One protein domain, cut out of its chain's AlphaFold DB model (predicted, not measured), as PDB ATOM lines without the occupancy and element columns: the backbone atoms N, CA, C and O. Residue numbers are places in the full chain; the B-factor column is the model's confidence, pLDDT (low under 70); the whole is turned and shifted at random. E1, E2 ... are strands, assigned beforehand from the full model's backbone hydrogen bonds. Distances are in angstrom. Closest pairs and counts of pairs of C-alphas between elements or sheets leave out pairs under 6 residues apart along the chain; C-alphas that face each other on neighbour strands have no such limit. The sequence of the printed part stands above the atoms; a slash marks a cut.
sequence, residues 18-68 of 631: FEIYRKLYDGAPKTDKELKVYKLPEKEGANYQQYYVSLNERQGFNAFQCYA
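Overview. This is residues 18 to 68 of the 631 residues of the protein "Stem cell self-renewal protein Piwi domain protein" of Spirosoma linguale (strain ATCC 33905 / DSM 74 / LMG 10896) (UniProt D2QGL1). One small, strongly twisted sheet of four antiparallel strands, with no named helix over either face, makes the body of this domain; its strands lie side by side in the order E2, E3, E1, E4. E2 and E3 form a hairpin at one edge of the sheet, E4 is the other edge, and the two ends of the longest axis are made by loops: the long link of residues 25 to 35 at one end and the turn of residues 42 to 47 at the other. The printed part has 51 residues with four named strands, E1, E2, E3 and E4 along the chain, and its class is all strand. It is compact, with a radius of gyration of the C-alphas of 10.5 A, and its C-alphas span 31 by 21 by 18 A.

Along the chain. The two inner strands have the most residues, 7 each. E1, residues 18 to 24, is 18.8 A from first to last C-alpha and begins at C-alpha 18, at (226.161, 246.827, 289.770). E3, residues 48 to 54, is 17.5 A long and ends at C-alpha 54, at (219.451, 256.852, 288.989). The edge strand E2, residues 36 to 41, measures 15.6 A. The other edge strand, E4, residues 62 to 67, measures 16.1 A and ends at C-alpha 67, at (226.163, 244.963, 296.024).

Arrangement. In the sheet, E1 has E3 on one side and E4 on the other side. E1 and E4 are antiparallel neighbours, with 129 degrees between their N-to-C directions. Their C-alphas 18 and 66 face each other at 5.4 A, and C-alphas 21 and 63 at 4.5 A. N 20 and O 64 are 3.0 A apart and N 64 and O 20 are 2.8 A apart, both within hydrogen-bond range. E3 and E1 are antiparallel neighbours too, and both strands curve. C-alphas 51 and 24 face each other at 4.5 A, and C-alphas 54 and 21 at 5.1 A. Between them N 23 and O 52 are within hydrogen-bond range at 3.0 A, and N 54 and O 21 at 2.8 A. Along E1, the C-alphas of residues 18 to 22 face C-alphas of E4, and those of residues 21 to 24 face C-alphas of E3. E2 and E3 are antiparallel, with 139 degrees between their N-to-C directions, and form a hairpin. Their C-alphas 39 and 50 face each other at 4.5 A. N 38 and O 51 are within hydrogen-bond range at 3.0 A, and N 49 and O 40 at 2.9 A. The edge strands E2 and E4 are apart. E1 and E2 are apart, and so are E3 and E4, though each of these two pairs follows along the chain.

Size, cuts and confidence. From edge to edge of the sheet the strands' lines turn by 109 degrees, and the way across it turns by 57 degrees. Its C-alphas lie up to 6.7 A off the best plane through them. The two C-alphas farthest apart in the domain, those of Thr 31 and Gly 45, are 30.7 A apart, while the first and last printed C-alphas, those of Phe 18 and Ala 68, are 7.5 A apart. The link from E1 to E2, with 11 residues, is long; those from E2 to E3, with 6, and from E3 to E4, with 7, are short. The printed part runs from residue 18 to residue 68 with no cut. Its mean pLDDT is 88.7, and three residues, 30, 31 and 33, are under 70, within the long link.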
ATOM      1  N   PHE A  18     226.584 245.980 290.871       95.44
ATOM      2  CA  PHE A  18     226.161 246.827 289.770       95.44
ATOM      3  C   PHE A  18     226.446 248.287 290.096       95.44
ATOM      4  O   PHE A  18     226.417 248.702 291.258       95.44
ATOM      5  N   GLU A  19     226.698 249.064 289.054       95.00
ATOM      6  CA  GLU A  19     226.888 250.500 289.179       95.00
ATOM      7  C   GLU A  19     225.533 251.217 289.192       95.00
ATOM      8  O   GLU A  19     224.613 250.892 288.434       95.00
ATOM      9  N   ILE A  20     225.417 252.206 290.073       94.88
ATOM     10  CA  ILE A  20     224.330 253.184 290.093       94.88
ATOM     11  C   ILE A  20     224.912 254.590 290.151       94.88
ATOM     12  O   ILE A  20     226.062 254.783 290.539       94.88
ATOM     13  N   TYR A  21     224.077 255.588 289.892       95.31
ATOM     14  CA  TYR A  21     224.438 256.992 290.036       95.31
ATOM     15  C   TYR A  21     223.597 257.598 291.144       95.31
ATOM     16  O   TYR A  21     222.368 257.468 291.150       95.31
ATOM     17  N   ARG A  22     224.238 258.254 292.112       94.25
ATOM     18  CA  ARG A  22     223.550 258.775 293.295       94.25
ATOM     19  C   ARG A  22     223.960 260.197 293.665       94.25
ATOM     20  O   ARG A  22     225.111 260.591 293.500       94.25
ATOM     21  N   LYS A  23     223.013 260.950 294.222       94.00
ATOM     22  CA  LYS A  23     223.199 262.294 294.789       94.00
ATOM     23  C   LYS A  23     222.556 262.329 296.170       94.00
ATOM     24  O   LYS A  23     221.518 261.698 296.364       94.00
ATOM     25  N   LEU A  24     223.163 263.026 297.128       94.00
ATOM     26  CA  LEU A  24     222.596 263.160 298.472       94.00
ATOM     27  C   LEU A  24     221.159 263.704 298.399       94.00
ATOM     28  O   LEU A  24     220.880 264.609 297.612       94.00
ATOM     29  N   TYR A  25     220.248 263.109 299.171       92.75
ATOM     30  CA  TYR A  25     218.853 263.536 299.221       92.75
ATOM     31  C   TYR A  25     218.734 264.847 300.009       92.75
ATOM     32  O   TYR A  25     219.088 264.891 301.184       92.75
ATOM     33  N   ASP A  26     218.231 265.898 299.363       89.50
ATOM     34  CA  ASP A  26     218.105 267.256 299.917       89.50
ATOM     35  C   ASP A  26     216.666 267.603 300.353       89.50
ATOM     36  O   ASP A  26     216.399 268.717 300.794       89.50
ATOM     37  N   GLY A  27     215.732 266.648 300.264       82.81
ATOM     38  CA  GLY A  27     214.331 266.848 300.643       82.81
ATOM     39  C   GLY A  27     213.449 267.450 299.548       82.81
ATOM     40  O   GLY A  27     212.234 267.524 299.739       82.81
ATOM     41  N   ALA A  28     214.001 267.831 298.390       79.31
ATOM     42  CA  ALA A  28     213.219 268.438 297.318       79.31
ATOM     43  C   ALA A  28     212.184 267.457 296.714       79.31
ATOM     44  O   ALA A  28     212.434 266.240 296.615       79.31
ATOM     45  N   PRO A  29     211.006 267.952 296.282       70.06
ATOM     46  CA  PRO A  29     210.013 267.125 295.609       70.06
ATOM     47  C   PRO A  29     210.593 266.525 294.323       70.06
ATOM     48  O   PRO A  29     211.306 267.179 293.562       70.06
ATOM     49  N   LYS A  30     210.288 265.246 294.079       66.88
ATOM     50  CA  LYS A  30     210.744 264.534 292.881       66.88
ATOM     51  C   LYS A  30     210.042 265.115 291.657       66.88
ATOM     52  O   LYS A  30     208.850 264.889 291.473       66.88
ATOM     53  N   THR A  31     210.781 265.824 290.817       64.62
ATOM     54  CA  THR A  31     210.290 266.299 289.513       64.62
ATOM     55  C   THR A  31     210.391 265.224 288.431       64.62
ATOM     56  O   THR A  31     209.690 265.286 287.427       64.62
ATOM     57  N   ASP A  32     211.221 264.204 288.663       74.88
ATOM     58  CA  ASP A  32     211.499 263.118 287.731       74.88
ATOM     59  C   ASP A  32     211.012 261.769 288.280       74.88
ATOM     60  O   ASP A  32     211.379 261.356 289.385       74.88
ATOM     61  N   LYS A  33     210.200 261.068 287.484       69.75
ATOM     62  CA  LYS A  33     209.636 259.756 287.830       69.75
ATOM     63  C   LYS A  33     210.692 258.645 287.860       69.75
ATOM     64  O   LYS A  33     210.485 257.640 288.544       69.75
ATOM     65  N   GLU A  34     211.824 258.819 287.180       75.19
ATOM     66  CA  GLU A  34     212.941 257.873 287.201       75.19
ATOM     67  C   GLU A  34     213.807 258.011 288.461       75.19
ATOM     68  O   GLU A  34     214.522 257.078 288.833       75.19
ATOM     69  N   LEU A  35     213.732 259.128 289.188       83.94
ATOM     70  CA  LEU A  35     214.476 259.283 290.436       83.94
ATOM     71  C   LEU A  35     213.727 258.646 291.604       83.94
ATOM     72  O   LEU A  35     212.621 259.037 291.988       83.94
ATOM     73  N   LYS A  36     214.377 257.678 292.252       88.06
ATOM     74  CA  LYS A  36     213.886 257.075 293.497       88.06
ATOM     75  C   LYS A  36     214.874 257.344 294.623       88.06
ATOM     76  O   LYS A  36     216.053 257.572 294.380       88.06
ATOM     77  N   VAL A  37     214.365 257.364 295.850       91.00
ATOM     78  CA  VAL A  37     215.177 257.623 297.043       91.00
ATOM     79  C   VAL A  37     215.414 256.298 297.737       91.00
ATOM     80  O   VAL A  37     214.457 255.574 298.009       91.00
ATOM     81  N   TYR A  38     216.676 256.003 298.017       93.25
ATOM     82  CA  TYR A  38     217.080 254.809 298.745       93.25
ATOM     83  C   TYR A  38     217.991 255.186 299.901       93.25
ATOM     84  O   TYR A  38     218.753 256.150 299.827       93.25
ATOM     85  N   LYS A  39     217.914 254.395 300.972       94.00
ATOM     86  CA  LYS A  39     218.881 254.440 302.062       94.00
ATOM     87  C   LYS A  39     220.063 253.545 301.675       94.00
ATOM     88  O   LYS A  39     219.865 252.346 301.475       94.00
ATOM     89  N   LEU A  40     221.245 254.138 301.528       94.12
ATOM     90  CA  LEU A  40     222.481 253.497 301.059       94.12
ATOM     91  C   LEU A  40     223.670 253.964 301.914       94.12
ATOM     92  O   LEU A  40     223.591 255.050 302.489       94.12
ATOM     93  N   PRO A  41     224.762 253.192 302.006       93.06
ATOM     94  CA  PRO A  41     225.913 253.579 302.809       93.06
ATOM     95  C   PRO A  41     226.818 254.580 302.067       93.06
ATOM     96  O   PRO A  41     226.935 254.523 300.842       93.06
ATOM     97  N   GLU A  42     227.470 255.506 302.775       87.56
ATOM     98  CA  GLU A  42     228.395 256.494 302.174       87.56
ATOM     99  C   GLU A  42     229.530 255.832 301.379       87.56
ATOM    100  O   GLU A  42     229.894 256.266 300.287       87.56
ATOM    101  N   LYS A  43     230.041 254.733 301.920       84.88
ATOM    102  CA  LYS A  43     230.913 253.741 301.292       84.88
ATOM    103  C   LYS A  43     230.440 252.384 301.801       84.88
ATOM    104  O   LYS A  43     229.836 252.337 302.867       84.88
ATOM    105  N   GLU A  44     230.674 251.297 301.080       76.69
ATOM    106  CA  GLU A  44     230.257 249.975 301.566       76.69
ATOM    107  C   GLU A  44     230.796 249.700 302.983       76.69
ATOM    108  O   GLU A  44     231.962 249.966 303.275       76.69
ATOM    109  N   GLY A  45     229.911 249.262 303.887       73.69
ATOM    110  CA  GLY A  45     230.204 249.096 305.320       73.69
ATOM    111  C   GLY A  45     230.165 250.369 306.187       73.69
ATOM    112  O   GLY A  45     230.409 250.279 307.387       73.69
ATOM    113  N   ALA A  46     229.853 251.542 305.624       86.19
ATOM    114  CA  ALA A  46     229.772 252.812 306.353       86.19
ATOM    115  C   ALA A  46     228.339 253.181 306.790       86.19
ATOM    116  O   ALA A  46     227.370 252.451 306.572       86.19
ATOM    117  N   ASN A  47     228.205 254.367 307.393       88.88
ATOM    118  CA  ASN A  47     226.920 254.933 307.794       88.88
ATOM    119  C   ASN A  47     225.974 255.106 306.599       88.88
ATOM    120  O   ASN A  47     226.379 255.484 305.500       88.88
ATOM    121  N   TYR A  48     224.689 254.848 306.842       92.62
ATOM    122  CA  TYR A  48     223.651 254.929 305.823       92.62
ATOM    123  C   TYR A  48     222.998 256.310 305.777       92.62
ATOM    124  O   TYR A  48     222.462 256.780 306.780       92.62
ATOM    125  N   GLN A  49     222.920 256.881 304.579       93.62
ATOM    126  CA  GLN A  49     222.228 258.131 304.284       93.62
ATOM    127  C   GLN A  49     221.184 257.927 303.178       93.62
ATOM    128  O   GLN A  49     221.117 256.873 302.540       93.62
ATOM    129  N   GLN A  50     220.317 258.917 302.974       94.62
ATOM    130  CA  GLN A  50     219.353 258.900 301.879       94.62
ATOM    131  C   GLN A  50     219.963 259.536 300.632       94.62
ATOM    132  O   GLN A  50     220.518 260.630 300.693       94.62
ATOM    133  N   TYR A  51     219.812 258.867 299.495       94.31
ATOM    134  CA  TYR A  51     220.277 259.358 298.205       94.31
ATOM    135  C   TYR A  51     219.148 259.319 297.182       94.31
ATOM    136  O   TYR A  51     218.385 258.350 297.133       94.31
ATOM    137  N   TYR A  52     219.081 260.332 296.319       93.25
ATOM    138  CA  TYR A  52     218.474 260.167 295.004       93.25
ATOM    139  C   TYR A  52     219.315 259.177 294.204       93.25
ATOM    140  O   TYR A  52     220.538 259.302 294.166       93.25
ATOM    141  N   VAL A  53     218.666 258.214 293.555       93.56
ATOM    142  CA  VAL A  53     219.323 257.166 292.770       93.56
ATOM    143  C   VAL A  53     218.742 257.105 291.365       93.56
ATOM    144  O   VAL A  53     217.526 256.953 291.178       93.56
ATOM    145  N   SER A  54     219.653 257.151 290.399       92.38
ATOM    146  CA  SER A  54     219.451 256.852 288.989       92.38
ATOM    147  C   SER A  54     220.187 255.556 288.634       92.38
ATOM    148  O   SER A  54     221.264 255.282 289.162       92.38
ATOM    149  N   LEU A  55     219.597 254.750 287.750       92.19
ATOM    150  CA  LEU A  55     220.270 253.576 287.180       92.19
ATOM    151  C   LEU A  55     221.137 253.940 285.964       92.19
ATOM    152  O   LEU A  55     221.980 253.146 285.570       92.19
ATOM    153  N   ASN A  56     220.943 255.138 285.407       90.75
ATOM    154  CA  ASN A  56     221.710 255.685 284.290       90.75
ATOM    155  C   ASN A  56     222.528 256.899 284.748       90.75
ATOM    156  O   ASN A  56     222.136 257.580 285.705       90.75
ATOM    157  N   GLU A  57     223.620 257.188 284.039       92.81
ATOM    158  CA  GLU A  57     224.453 258.360 284.297       92.81
ATOM    159  C   GLU A  57     223.626 259.646 284.240       92.81
ATOM    160  O   GLU A  57     222.729 259.811 283.407       92.81
ATOM    161  N   ARG A  58     223.899 260.561 285.172       90.88
ATOM    162  CA  ARG A  58     223.176 261.824 285.273       90.88
ATOM    163  C   ARG A  58     224.078 262.920 285.805       90.88
ATOM    164  O   ARG A  58     224.791 262.730 286.787       90.88
ATOM    165  N   GLN A  59     223.972 264.102 285.207       91.06
ATOM    166  CA  GLN A  59     224.716 265.273 285.655       91.06
ATOM    167  C   GLN A  59     224.441 265.573 287.140       91.06
ATOM    168  O   GLN A  59     223.290 265.633 287.579       91.06
ATOM    169  N   GLY A  60     225.512 265.760 287.916       90.75
ATOM    170  CA  GLY A  60     225.440 266.033 289.355       90.75
ATOM    171  C   GLY A  60     225.205 264.804 290.242       90.75
ATOM    172  O   GLY A  60     224.977 264.965 291.442       90.75
ATOM    173  N   PHE A  61     225.245 263.593 289.678       94.56
ATOM    174  CA  PHE A  61     225.221 262.331 290.413       94.56
ATOM    175  C   PHE A  61     226.591 261.659 290.301       94.56
ATOM    176  O   PHE A  61     227.219 261.695 289.248       94.56
ATOM    177  N   ASN A  62     227.042 261.024 291.381       95.19
ATOM    178  CA  ASN A  62     228.303 260.289 291.405       95.19
ATOM    179  C   ASN A  62     228.042 258.792 291.219       95.19
ATOM    180  O   ASN A  62     227.088 258.262 291.802       95.19
ATOM    181  N   ALA A  63     228.903 258.120 290.455       94.94
ATOM    182  CA  ALA A  63     228.894 256.668 290.338       94.94
ATOM    183  C   ALA A  63     229.135 256.010 291.708       94.94
ATOM    184  O   ALA A  63     229.893 256.506 292.548       94.94
ATOM    185  N   PHE A  64     228.459 254.893 291.949       94.69
ATOM    186  CA  PHE A  64     228.570 254.111 293.167       94.69
ATOM    187  C   PHE A  64     228.397 252.630 292.846       94.69
ATOM    188  O   PHE A  64     227.369 252.223 292.304       94.69
ATOM    189  N   GLN A  65     229.385 251.827 293.230       93.25
ATOM    190  CA  GLN A  65     229.318 250.378 293.113       93.25
ATOM    191  C   GLN A  65     228.484 249.810 294.264       93.25
ATOM    192  O   GLN A  65     228.841 249.968 295.431       93.25
ATOM    193  N   CYS A  66     227.370 249.163 293.936       93.12
ATOM    194  CA  CYS A  66     226.416 248.613 294.894       93.12
ATOM    195  C   CYS A  66     226.436 247.082 294.837       93.12
ATOM    196  O   CYS A  66     226.382 246.511 293.747       93.12
ATOM    197  N   TYR A  67     226.435 246.402 295.987       94.94
ATOM    198  CA  TYR A  67     226.163 244.963 296.024       94.94
ATOM    199  C   TYR A  67     224.653 244.697 295.951       94.94
ATOM    200  O   TYR A  67     223.832 245.480 296.442       94.94
ATOM    201  N   ALA A  68     224.270 243.543 295.398       95.44
ATOM    202  CA  ALA A  68     222.884 243.076 295.346       95.44
ATOM    203  C   ALA A  68     222.212 243.033 296.733       95.44
ATOM    204  O   ALA A  68     220.999 243.234 296.856       95.44
TER     205      ALA A  68